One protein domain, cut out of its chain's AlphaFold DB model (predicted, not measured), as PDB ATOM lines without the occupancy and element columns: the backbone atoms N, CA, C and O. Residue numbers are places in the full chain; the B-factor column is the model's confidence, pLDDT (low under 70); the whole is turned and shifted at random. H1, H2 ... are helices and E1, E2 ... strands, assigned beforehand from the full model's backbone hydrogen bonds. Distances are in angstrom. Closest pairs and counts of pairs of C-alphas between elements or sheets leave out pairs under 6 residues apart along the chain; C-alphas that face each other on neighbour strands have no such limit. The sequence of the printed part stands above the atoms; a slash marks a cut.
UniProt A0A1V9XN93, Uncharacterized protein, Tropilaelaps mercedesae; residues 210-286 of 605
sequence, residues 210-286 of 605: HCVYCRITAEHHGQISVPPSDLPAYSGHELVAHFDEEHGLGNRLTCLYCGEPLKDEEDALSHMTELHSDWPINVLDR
ATOM      1  N   HIS A 210       1.501  -2.136 -34.111       88.62
ATOM      2  CA  HIS A 210       1.456  -0.933 -34.946       88.62
ATOM      3  C   HIS A 210       1.469  -1.323 -36.422       88.62
ATOM      4  O   HIS A 210       2.173  -2.260 -36.813       88.62
ATOM      5  N   CYS A 211       0.729  -0.594 -37.257       90.25
ATOM      6  CA  CYS A 211       0.731  -0.850 -38.689       90.25
ATOM      7  C   CYS A 211       2.035  -0.377 -39.344       90.25
ATOM      8  O   CYS A 211       2.368   0.810 -39.357       90.25
ATOM      9  N   VAL A 212       2.769  -1.326 -39.929       84.44
ATOM     10  CA  VAL A 212       4.039  -1.064 -40.619       84.44
ATOM     11  C   VAL A 212       3.830  -0.219 -41.884       84.44
ATOM     12  O   VAL A 212       4.683   0.599 -42.210       84.44
ATOM     13  N   TYR A 213       2.687  -0.360 -42.563       83.44
ATOM     14  CA  TYR A 213       2.384   0.386 -43.789       83.44
ATOM     15  C   TYR A 213       2.105   1.868 -43.503       83.44
ATOM     16  O   TYR A 213       2.803   2.707 -44.070       83.44
ATOM     17  N   CYS A 214       1.204   2.203 -42.568       86.38
ATOM     18  CA  CYS A 214       1.008   3.589 -42.101       86.38
ATOM     19  C   CYS A 214       2.304   4.255 -41.627       86.38
ATOM     20  O   CYS A 214       2.525   5.438 -41.881       86.38
ATOM     21  N   ARG A 215       3.182   3.506 -40.951       84.19
ATOM     22  CA  ARG A 215       4.483   4.030 -40.534       84.19
ATOM     23  C   ARG A 215       5.371   4.371 -41.738       84.19
ATOM     24  O   ARG A 215       5.921   5.467 -41.790       84.19
ATOM     25  N   ILE A 216       5.497   3.458 -42.702       81.06
ATOM     26  CA  ILE A 216       6.315   3.663 -43.908       81.06
ATOM     27  C   ILE A 216       5.765   4.817 -44.762       81.06
ATOM     28  O   ILE A 216       6.549   5.613 -45.278       81.06
ATOM     29  N   THR A 217       4.442   4.968 -44.892       81.88
ATOM     30  CA  THR A 217       3.861   6.101 -45.631       81.88
ATOM     31  C   THR A 217       4.063   7.429 -44.900       81.88
ATOM     32  O   THR A 217       4.427   8.407 -45.552       81.88
ATOM     33  N   ALA A 218       3.929   7.479 -43.570       78.81
ATOM     34  CA  ALA A 218       4.235   8.680 -42.785       78.81
ATOM     35  C   ALA A 218       5.710   9.112 -42.925       78.81
ATOM     36  O   ALA A 218       5.985  10.288 -43.178       78.81
ATOM     37  N   GLU A 219       6.648   8.157 -42.851       80.75
ATOM     38  CA  GLU A 219       8.080   8.391 -43.089       80.75
ATOM     39  C   GLU A 219       8.341   8.894 -44.532       80.75
ATOM     40  O   GLU A 219       9.110   9.837 -44.728       80.75
ATOM     41  N   HIS A 220       7.653   8.350 -45.547       79.00
ATOM     42  CA  HIS A 220       7.783   8.794 -46.945       79.00
ATOM     43  C   HIS A 220       7.136  10.152 -47.260       79.00
ATOM     44  O   HIS A 220       7.620  10.852 -48.150       79.00
ATOM     45  N   HIS A 221       6.079  10.555 -46.550       82.00
ATOM     46  CA  HIS A 221       5.428  11.858 -46.742       82.00
ATOM     47  C   HIS A 221       6.186  13.033 -46.095       82.00
ATOM     48  O   HIS A 221       5.690  14.159 -46.099       82.00
ATOM     49  N   GLY A 222       7.396  12.801 -45.572       73.00
ATOM     50  CA  GLY A 222       8.266  13.854 -45.044       73.00
ATOM     51  C   GLY A 222       7.790  14.450 -43.718       73.00
ATOM     52  O   GLY A 222       8.259  15.520 -43.328       73.00
ATOM     53  N   GLN A 223       6.872  13.779 -43.016       67.62
ATOM     54  CA  GLN A 223       6.484  14.173 -41.666       67.62
ATOM     55  C   GLN A 223       7.655  13.902 -40.714       67.62
ATOM     56  O   GLN A 223       8.214  12.805 -40.682       67.62
ATOM     57  N   ILE A 224       8.067  14.931 -39.969       53.97
ATOM     58  CA  ILE A 224       9.298  14.909 -39.172       53.97
ATOM     59  C   ILE A 224       9.144  13.924 -38.010       53.97
ATOM     60  O   ILE A 224       8.511  14.248 -37.010       53.97
ATOM     61  N   SER A 225       9.750  12.741 -38.162       65.69
ATOM     62  CA  SER A 225      10.013  11.747 -37.111       65.69
ATOM     63  C   SER A 225       8.906  11.629 -36.055       65.69
ATOM     64  O   SER A 225       9.146  11.902 -34.877       65.69
ATOM     65  N   VAL A 226       7.702  11.225 -36.480       67.19
ATOM     66  CA  VAL A 226       6.594  10.902 -35.566       67.19
ATOM     67  C   VAL A 226       7.102   9.874 -34.544       67.19
ATOM     68  O   VAL A 226       7.545   8.792 -34.952       67.19
ATOM     69  N   PRO A 227       7.126  10.188 -33.236       74.38
ATOM     70  CA  PRO A 227       7.685   9.277 -32.250       74.38
ATOM     71  C   PRO A 227       6.781   8.038 -32.112       74.38
ATOM     72  O   PRO A 227       5.571   8.134 -32.311       74.38
ATOM     73  N   PRO A 228       7.320   6.859 -31.737       69.94
ATOM     74  CA  PRO A 228       6.527   5.627 -31.650       69.94
ATOM     75  C   PRO A 228       5.358   5.653 -30.651       69.94
ATOM     76  O   PRO A 228       4.569   4.717 -30.642       69.94
ATOM     77  N   SER A 229       5.259   6.685 -29.809       78.00
ATOM     78  CA  SER A 229       4.126   6.962 -28.916       78.00
ATOM     79  C   SER A 229       2.873   7.474 -29.630       78.00
ATOM     80  O   SER A 229       1.782   7.357 -29.080       78.00
ATOM     81  N   ASP A 230       3.034   8.052 -30.822       81.69
ATOM     82  CA  ASP A 230       2.006   8.861 -31.487       81.69
ATOM     83  C   ASP A 230       1.380   8.119 -32.684       81.69
ATOM     84  O   ASP A 230       0.410   8.584 -33.284       81.69
ATOM     85  N   LEU A 231       1.915   6.941 -33.029       82.81
ATOM     86  CA  LEU A 231       1.284   6.014 -33.966       82.81
ATOM     87  C   LEU A 231       0.119   5.287 -33.273       82.81
ATOM     88  O   LEU A 231       0.284   4.831 -32.140       82.81
ATOM     89  N   PRO A 232      -1.036   5.103 -33.940       89.00
ATOM     90  CA  PRO A 232      -2.133   4.326 -33.376       89.00
ATOM     91  C   PRO A 232      -1.691   2.882 -33.099       89.00
ATOM     92  O   PRO A 232      -1.090   2.211 -33.946       89.00
ATOM     93  N   ALA A 233      -1.984   2.428 -31.882       91.06
ATOM     94  CA  ALA A 233      -1.587   1.135 -31.350       91.06
ATOM     95  C   ALA A 233      -2.826   0.237 -31.221       91.06
ATOM     96  O   ALA A 233      -3.733   0.517 -30.440       91.06
ATOM     97  N   TYR A 234      -2.859  -0.839 -31.999       91.19
ATOM     98  CA  TYR A 234      -4.019  -1.701 -32.208       91.19
ATOM     99  C   TYR A 234      -3.878  -3.019 -31.437       91.19
ATOM    100  O   TYR A 234      -2.781  -3.577 -31.341       91.19
ATOM    101  N   SER A 235      -4.977  -3.601 -30.954       91.06
ATOM    102  CA  SER A 235      -4.994  -5.038 -30.654       91.06
ATOM    103  C   SER A 235      -4.895  -5.864 -31.944       91.06
ATOM    104  O   SER A 235      -5.125  -5.370 -33.048       91.06
ATOM    105  N   GLY A 236      -4.593  -7.161 -31.823       81.50
ATOM    106  CA  GLY A 236      -4.444  -8.042 -32.988       81.50
ATOM    107  C   GLY A 236      -5.684  -8.143 -33.891       81.50
ATOM    108  O   GLY A 236      -5.530  -8.431 -35.072       81.50
ATOM    109  N   HIS A 237      -6.892  -7.883 -33.374       78.06
ATOM    110  CA  HIS A 237      -8.121  -7.863 -34.179       78.06
ATOM    111  C   HIS A 237      -8.347  -6.496 -34.846       78.06
ATOM    112  O   HIS A 237      -8.752  -6.431 -36.004       78.06
ATOM    113  N   GLU A 238      -8.076  -5.402 -34.133       86.38
ATOM    114  CA  GLU A 238      -8.198  -4.044 -34.681       86.38
ATOM    115  C   GLU A 238      -7.151  -3.792 -35.775       86.38
ATOM    116  O   GLU A 238      -7.450  -3.125 -36.758       86.38
ATOM    117  N   LEU A 239      -5.958  -4.394 -35.665       86.56
ATOM    118  CA  LEU A 239      -4.927  -4.315 -36.701       86.56
ATOM    119  C   LEU A 239      -5.376  -4.972 -38.017       86.56
ATOM    120  O   LEU A 239      -5.059  -4.461 -39.085       86.56
ATOM    121  N   VAL A 240      -6.111  -6.090 -37.951       81.19
ATOM    122  CA  VAL A 240      -6.650  -6.764 -39.148       81.19
ATOM    123  C   VAL A 240      -7.744  -5.916 -39.796       81.19
ATOM    124  O   VAL A 240      -7.682  -5.691 -40.999       81.19
ATOM    125  N   ALA A 241      -8.680  -5.377 -39.007       82.81
ATOM    126  CA  ALA A 241      -9.700  -4.457 -39.521       82.81
ATOM    127  C   ALA A 241      -9.065  -3.221 -40.187       82.81
ATOM    128  O   ALA A 241      -9.403  -2.881 -41.315       82.81
ATOM    129  N   HIS A 242      -8.058  -2.625 -39.545       89.19
ATOM    130  CA  HIS A 242      -7.290  -1.510 -40.093       89.19
ATOM    131  C   HIS A 242      -6.557  -1.856 -41.407       89.19
ATOM    132  O   HIS A 242      -6.531  -1.035 -42.322       89.19
ATOM    133  N   PHE A 243      -5.997  -3.064 -41.546       82.94
ATOM    134  CA  PHE A 243      -5.400  -3.525 -42.808       82.94
ATOM    135  C   PHE A 243      -6.428  -3.676 -43.941       82.94
ATOM    136  O   PHE A 243      -6.111  -3.386 -45.100       82.94
ATOM    137  N   ASP A 244      -7.648  -4.109 -43.624       79.94
ATOM    138  CA  ASP A 244      -8.728  -4.216 -44.604       79.94
ATOM    139  C   ASP A 244      -9.261  -2.829 -45.011       79.94
ATOM    140  O   ASP A 244      -9.419  -2.571 -46.206       79.94
ATOM    141  N   GLU A 245      -9.476  -1.934 -44.040       83.88
ATOM    142  CA  GLU A 245     -10.088  -0.607 -44.214       83.88
ATOM    143  C   GLU A 245      -9.131   0.438 -44.821       83.88
ATOM    144  O   GLU A 245      -9.436   1.023 -45.859       83.88
ATOM    145  N   GLU A 246      -7.956   0.661 -44.220       87.31
ATOM    146  CA  GLU A 246      -7.030   1.747 -44.608       87.31
ATOM    147  C   GLU A 246      -6.047   1.342 -45.718       87.31
ATOM    148  O   GLU A 246      -5.396   2.191 -46.335       87.31
ATOM    149  N   HIS A 247      -5.881   0.039 -45.972       82.81
ATOM    150  CA  HIS A 247      -4.908  -0.482 -46.945       82.81
ATOM    151  C   HIS A 247      -5.526  -1.355 -48.044       82.81
ATOM    152  O   HIS A 247      -4.802  -1.829 -48.920       82.81
ATOM    153  N   GLY A 248      -6.851  -1.548 -48.041       72.06
ATOM    154  CA  GLY A 248      -7.562  -2.280 -49.093       72.06
ATOM    155  C   GLY A 248      -7.151  -3.751 -49.217       72.06
ATOM    156  O   GLY A 248      -7.365  -4.366 -50.265       72.06
ATOM    157  N   LEU A 249      -6.553  -4.332 -48.167       69.31
ATOM    158  CA  LEU A 249      -6.169  -5.747 -48.156       69.31
ATOM    159  C   LEU A 249      -7.381  -6.681 -48.010       69.31
ATOM    160  O   LEU A 249      -7.260  -7.867 -48.316       69.31
ATOM    161  N   GLY A 250      -8.557  -6.124 -47.693       60.56
ATOM    162  CA  GLY A 250      -9.854  -6.801 -47.603       60.56
ATOM    163  C   GLY A 250     -10.424  -7.318 -48.931       60.56
ATOM    164  O   GLY A 250     -11.603  -7.653 -48.997       60.56
ATOM    165  N   ASN A 251      -9.609  -7.420 -49.985       62.28
ATOM    166  CA  ASN A 251      -9.903  -8.274 -51.136       62.28
ATOM    167  C   ASN A 251      -9.703  -9.733 -50.700       62.28
ATOM    168  O   ASN A 251      -8.606 -10.292 -50.784       62.28
ATOM    169  N   ARG A 252     -10.771 -10.310 -50.137       69.94
ATOM    170  CA  ARG A 252     -10.766 -11.572 -49.373       69.94
ATOM    171  C   ARG A 252     -10.264 -12.763 -50.181       69.94
ATOM    172  O   ARG A 252      -9.694 -13.693 -49.610       69.94
ATOM    173  N   LEU A 253     -10.463 -12.716 -51.495       82.19
ATOM    174  CA  LEU A 253     -10.111 -13.766 -52.435       82.19
ATOM    175  C   LEU A 253      -8.995 -13.286 -53.370       82.19
ATOM    176  O   LEU A 253      -8.857 -12.106 -53.690       82.19
ATOM    177  N   THR A 254      -8.160 -14.213 -53.826       87.00
ATOM    178  CA  THR A 254      -7.146 -13.936 -54.852       87.00
ATOM    179  C   THR A 254      -7.120 -15.097 -55.829       87.00
ATOM    180  O   THR A 254      -7.029 -16.255 -55.410       87.00
ATOM    181  N   CYS A 255      -7.190 -14.817 -57.130       91.12
ATOM    182  CA  CYS A 255      -7.136 -15.874 -58.129       91.12
ATOM    183  C   CYS A 255      -5.740 -16.515 -58.146       91.12
ATOM    184  O   CYS A 255      -4.746 -15.859 -58.457       91.12
ATOM    185  N   LEU A 256      -5.657 -17.821 -57.879       84.19
ATOM    186  CA  LEU A 256      -4.381 -18.550 -57.846       84.19
ATOM    187  C   LEU A 256      -3.712 -18.710 -59.226       84.19
ATOM    188  O   LEU A 256      -2.558 -19.133 -59.291       84.19
ATOM    189  N   TYR A 257      -4.412 -18.388 -60.319       82.56
ATOM    190  CA  TYR A 257      -3.907 -18.525 -61.689       82.56
ATOM    191  C   TYR A 257      -3.277 -17.241 -62.251       82.56
ATOM    192  O   TYR A 257      -2.262 -17.332 -62.942       82.56
ATOM    193  N   CYS A 258      -3.837 -16.063 -61.952       88.12
ATOM    194  CA  CYS A 258      -3.326 -14.766 -62.423       88.12
ATOM    195  C   CYS A 258      -2.833 -13.826 -61.305       88.12
ATOM    196  O   CYS A 258      -2.113 -12.876 -61.598       88.12
ATOM    197  N   GLY A 259      -3.183 -14.084 -60.041       83.88
ATOM    198  CA  GLY A 259      -2.865 -13.214 -58.901       83.88
ATOM    199  C   GLY A 259      -3.816 -12.028 -58.706       83.88
ATOM    200  O   GLY A 259      -3.545 -11.185 -57.854       83.88
ATOM    201  N   GLU A 260      -4.910 -11.947 -59.467       86.25
ATOM    202  CA  GLU A 260      -5.878 -10.849 -59.378       86.25
ATOM    203  C   GLU A 260      -6.648 -10.881 -58.040       86.25
ATOM    204  O   GLU A 260      -7.137 -11.952 -57.648       86.25
ATOM    205  N   PRO A 261      -6.713  -9.753 -57.301       84.50
ATOM    206  CA  PRO A 261      -7.506  -9.633 -56.083       84.50
ATOM    207  C   PRO A 261      -8.994  -9.510 -56.423       84.50
ATOM    208  O   PRO A 261      -9.375  -8.735 -57.295       84.50
ATOM    209  N   LEU A 262      -9.822 -10.272 -55.712       89.62
ATOM    210  CA  LEU A 262     -11.250 -10.437 -55.971       89.62
ATOM    211  C   LEU A 262     -12.038 -10.068 -54.709       89.62
ATOM    212  O   LEU A 262     -11.619 -10.376 -53.586       89.62
ATOM    213  N   LYS A 263     -13.165  -9.378 -54.892       85.19
ATOM    214  CA  LYS A 263     -13.912  -8.735 -53.798       85.19
ATOM    215  C   LYS A 263     -14.761  -9.727 -53.013       85.19
ATOM    216  O   LYS A 263     -14.793  -9.674 -51.784       85.19
ATOM    217  N   ASP A 264     -15.418 -10.632 -53.726       87.06
ATOM    218  CA  ASP A 264     -16.377 -11.598 -53.196       87.06
ATOM    219  C   ASP A 264     -16.417 -12.884 -54.046       87.06
ATOM    220  O   ASP A 264     -15.694 -13.031 -55.035       87.06
ATOM    221  N   GLU A 265     -17.226 -13.859 -53.622       85.19
ATOM    222  CA  GLU A 265     -17.335 -15.169 -54.276       85.19
ATOM    223  C   GLU A 265     -17.981 -15.114 -55.671       85.19
ATOM    224  O   GLU A 265     -17.706 -15.991 -56.491       85.19
ATOM    225  N   GLU A 266     -18.812 -14.110 -55.969       89.88
ATOM    226  CA  GLU A 266     -19.492 -13.967 -57.263       89.88
ATOM    227  C   GLU A 266     -18.553 -13.321 -58.292       89.88
ATOM    228  O   GLU A 266     -18.398 -13.848 -59.396       89.88
ATOM    229  N   ASP A 267     -17.820 -12.279 -57.884       90.38
ATOM    230  CA  ASP A 267     -16.669 -11.700 -58.591       90.38
ATOM    231  C   ASP A 267     -15.630 -12.795 -58.916       90.38
ATOM    232  O   ASP A 267     -15.232 -12.982 -60.070       90.38
ATOM    233  N   ALA A 268     -15.280 -13.628 -57.928       91.25
ATOM    234  CA  ALA A 268     -14.352 -14.743 -58.107       91.25
ATOM    235  C   ALA A 268     -14.876 -15.862 -59.025       91.25
ATOM    236  O   ALA A 268     -14.100 -16.431 -59.801       91.25
ATOM    237  N   LEU A 269     -16.169 -16.195 -58.964       89.44
ATOM    238  CA  LEU A 269     -16.773 -17.201 -59.838       89.44
ATOM    239  C   LEU A 269     -16.895 -16.695 -61.282       89.44
ATOM    240  O   LEU A 269     -16.637 -17.464 -62.213       89.44
ATOM    241  N   SER A 270     -17.230 -15.416 -61.470       94.00
ATOM    242  CA  SER A 270     -17.272 -14.767 -62.781       94.00
ATOM    243  C   SER A 270     -15.878 -14.739 -63.410       94.00
ATOM    244  O   SER A 270     -15.674 -15.323 -64.475       94.00
ATOM    245  N   HIS A 271     -14.878 -14.224 -62.683       93.75
ATOM    246  CA  HIS A 271     -13.460 -14.245 -63.065       93.75
ATOM    247  C   HIS A 271     -12.991 -15.638 -63.499       93.75
ATOM    248  O   HIS A 271     -12.425 -15.821 -64.581       93.75
ATOM    249  N   MET A 272     -13.255 -16.654 -62.669       93.75
ATOM    250  CA  MET A 272     -12.873 -18.036 -62.964       93.75
ATOM    251  C   MET A 272     -13.588 -18.603 -64.196       93.75
ATOM    252  O   MET A 272     -12.995 -19.401 -64.920       93.75
ATOM    253  N   THR A 273     -14.827 -18.191 -64.461       90.12
ATOM    254  CA  THR A 273     -15.610 -18.655 -65.615       90.12
ATOM    255  C   THR A 273     -15.179 -17.965 -66.911       90.12
ATOM    256  O   THR A 273     -15.041 -18.628 -67.939       90.12
ATOM    257  N   GLU A 274     -14.915 -16.658 -66.882       93.19
ATOM    258  CA  GLU A 274     -14.569 -15.872 -68.073       93.19
ATOM    259  C   GLU A 274     -13.102 -16.031 -68.494       93.19
ATOM    260  O   GLU A 274     -12.812 -16.190 -69.681       93.19
ATOM    261  N   LEU A 275     -12.164 -16.024 -67.539       93.06
ATOM    262  CA  LEU A 275     -10.725 -16.025 -67.831       93.06
ATOM    263  C   LEU A 275     -10.073 -17.408 -67.700       93.06
ATOM    264  O   LEU A 275      -9.003 -17.647 -68.272       93.06
ATOM    265  N   HIS A 276     -10.694 -18.330 -66.957       92.38
ATOM    266  CA  HIS A 276     -10.086 -19.605 -66.563       92.38
ATOM    267  C   HIS A 276     -11.014 -20.828 -66.723       92.38
ATOM    268  O   HIS A 276     -10.769 -21.859 -66.102       92.38
ATOM    269  N   SER A 277     -12.022 -20.770 -67.602       84.56
ATOM    270  CA  SER A 277     -13.019 -21.841 -67.818       84.56
ATOM    271  C   SER A 277     -12.435 -23.210 -68.209       84.56
ATOM    272  O   SER A 277     -13.039 -24.238 -67.912       84.56
ATOM    273  N   ASP A 278     -11.254 -23.240 -68.838       83.25
ATOM    274  CA  ASP A 278     -10.518 -24.471 -69.176       83.25
ATOM    275  C   ASP A 278      -9.853 -25.155 -67.950       83.25
ATOM    276  O   ASP A 278      -9.288 -26.245 -68.076       83.25
ATOM    277  N   TRP A 279      -9.866 -24.524 -66.769       73.25
ATOM    278  CA  TRP A 279      -9.075 -24.911 -65.594       73.25
ATOM    279  C   TRP A 279      -9.960 -25.320 -64.403       73.25
ATOM    280  O   TRP A 279     -11.055 -24.791 -64.224       73.25
ATOM    281  N   PRO A 280      -9.506 -26.248 -63.534       68.88
ATOM    282  CA  PRO A 280     -10.254 -26.605 -62.332       68.88
ATOM    283  C   PRO A 280     -10.359 -25.407 -61.379       68.88
ATOM    284  O   PRO A 280      -9.369 -24.714 -61.128       68.88
ATOM    285  N   ILE A 281     -11.555 -25.174 -60.830       67.06
ATOM    286  CA  ILE A 281     -11.821 -24.038 -59.940       67.06
ATOM    287  C   ILE A 281     -11.026 -24.207 -58.641       67.06
ATOM    288  O   ILE A 281     -11.294 -25.111 -57.855       67.06
ATOM    289  N   ASN A 282     -10.044 -23.325 -58.442       55.91
ATOM    290  CA  ASN A 282      -9.151 -23.286 -57.287       55.91
ATOM    291  C   ASN A 282      -9.094 -21.841 -56.771       55.91
ATOM    292  O   ASN A 282      -8.348 -21.016 -57.302       55.91
ATOM    293  N   VAL A 283      -9.894 -21.545 -55.750       63.50
ATOM    294  CA  VAL A 283      -9.957 -20.237 -55.082       63.50
ATOM    295  C   VAL A 283      -9.416 -20.395 -53.662       63.50
ATOM    296  O   VAL A 283      -9.725 -21.380 -52.993       63.50
ATOM    297  N   LEU A 284      -8.593 -19.445 -53.211       51.97
ATOM    298  CA  LEU A 284      -8.076 -19.413 -51.842       51.97
ATOM    299  C   LEU A 284      -8.872 -18.405 -51.009       51.97
ATOM    300  O   LEU A 284      -8.623 -17.204 -51.099       51.97
ATOM    301  N   ASP A 285      -9.785 -18.912 -50.185       62.22
ATOM    302  CA  ASP A 285     -10.339 -18.165 -49.056       62.22
ATOM    303  C   ASP A 285      -9.319 -18.117 -47.903       62.22
ATOM    304  O   ASP A 285      -8.623 -19.098 -47.619       62.22
ATOM    305  N   ARG A 286      -9.218 -16.956 -47.250       50.16
ATOM    306  CA  ARG A 286      -8.343 -16.694 -46.096       50.16
ATOM    307  C   ARG A 286      -9.099 -16.645 -44.760       50.16
ATOM    308  O   ARG A 286      -8.452 -16.666 -43.718       50.16
TER     309      ARG A 286
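This is residues 210 to 286 of the 605 residues of an uncharacterized protein of Tropilaelaps mercedesae (UniProt A0A1V9XN93). The printed part is drawn out between two ends: at one end H3 packs on the small strand pair E1 and E2, and at the other H1 and H2 stand apart with the wide, open loop of residues 221 to 235 running from one to the other. Residues 246 to 252 join H2 to the strand end, and residues 219 to 225 stick out. The 77 printed residues hold three named helices and two named strands, in the order H1 H2 E1 H3 E2 along the chain; the class is mostly helix, though under half of the residues, 37, are in named elements. The whole is only just extended, close to loose, with a radius of gyration of the C-alphas of 17.4 A and spans of 53 by 26 by 14 A.

The sheet has two strands, E1, residues 253 to 255, and E2, residues 283 to 285. They meet only at a point, where the C-alphas of Leu 253 and Asp 285 face each other at 5.6 A. Residues 253 to 254 of E1 also form a short antiparallel pairing with residues 261 to 262. H3, residues 265 to 276, has 5 pairs of C-alphas within 8 A of E1, the closest those of Leu 253 and Ala 268, 7.1 A apart. H3 and E2 have 1 such pair, Ala 268 and Val 283, with C-alphas 7.7 A apart. H2, residues 236 to 245, is apart from H3 and E2. H1, residues 212 to 220, is apart from H2, E1, H3 and E2. Every O i to N i+4 pair is within hydrogen-bond range in H1 and H3, and 5 of 6 are in H2.

E1 is 6.8 A from first to last C-alpha and E2 is 6.4 A. H3 measures 14.9 A, and its last C-alpha, of His 276, is at (-10.086, -19.605, -66.563). H2 measures 14.6 A. H1 measures 12.3 A and begins at C-alpha 212, (4.039, -1.064, -40.619). E2 ends at C-alpha 285, (-10.339, -18.165, -49.056).

The two C-alphas farthest apart are those of Ile 224 and Asp 278, 53.3 A. The printed part, residues 210 to 286, has no cut. The link from H1 to H2, 15 residues, is long; those from H2 to E1, E1 to H3 and H3 to E2 are short. Residues 219 to 225, of which 219 to 220 belong to H1, stand free. The mean pLDDT of the printed part is 80.6; it is under 70 at residues 223 to 226, 228, 249 to 252 and 280 to 286, and the mean of E2 is 59.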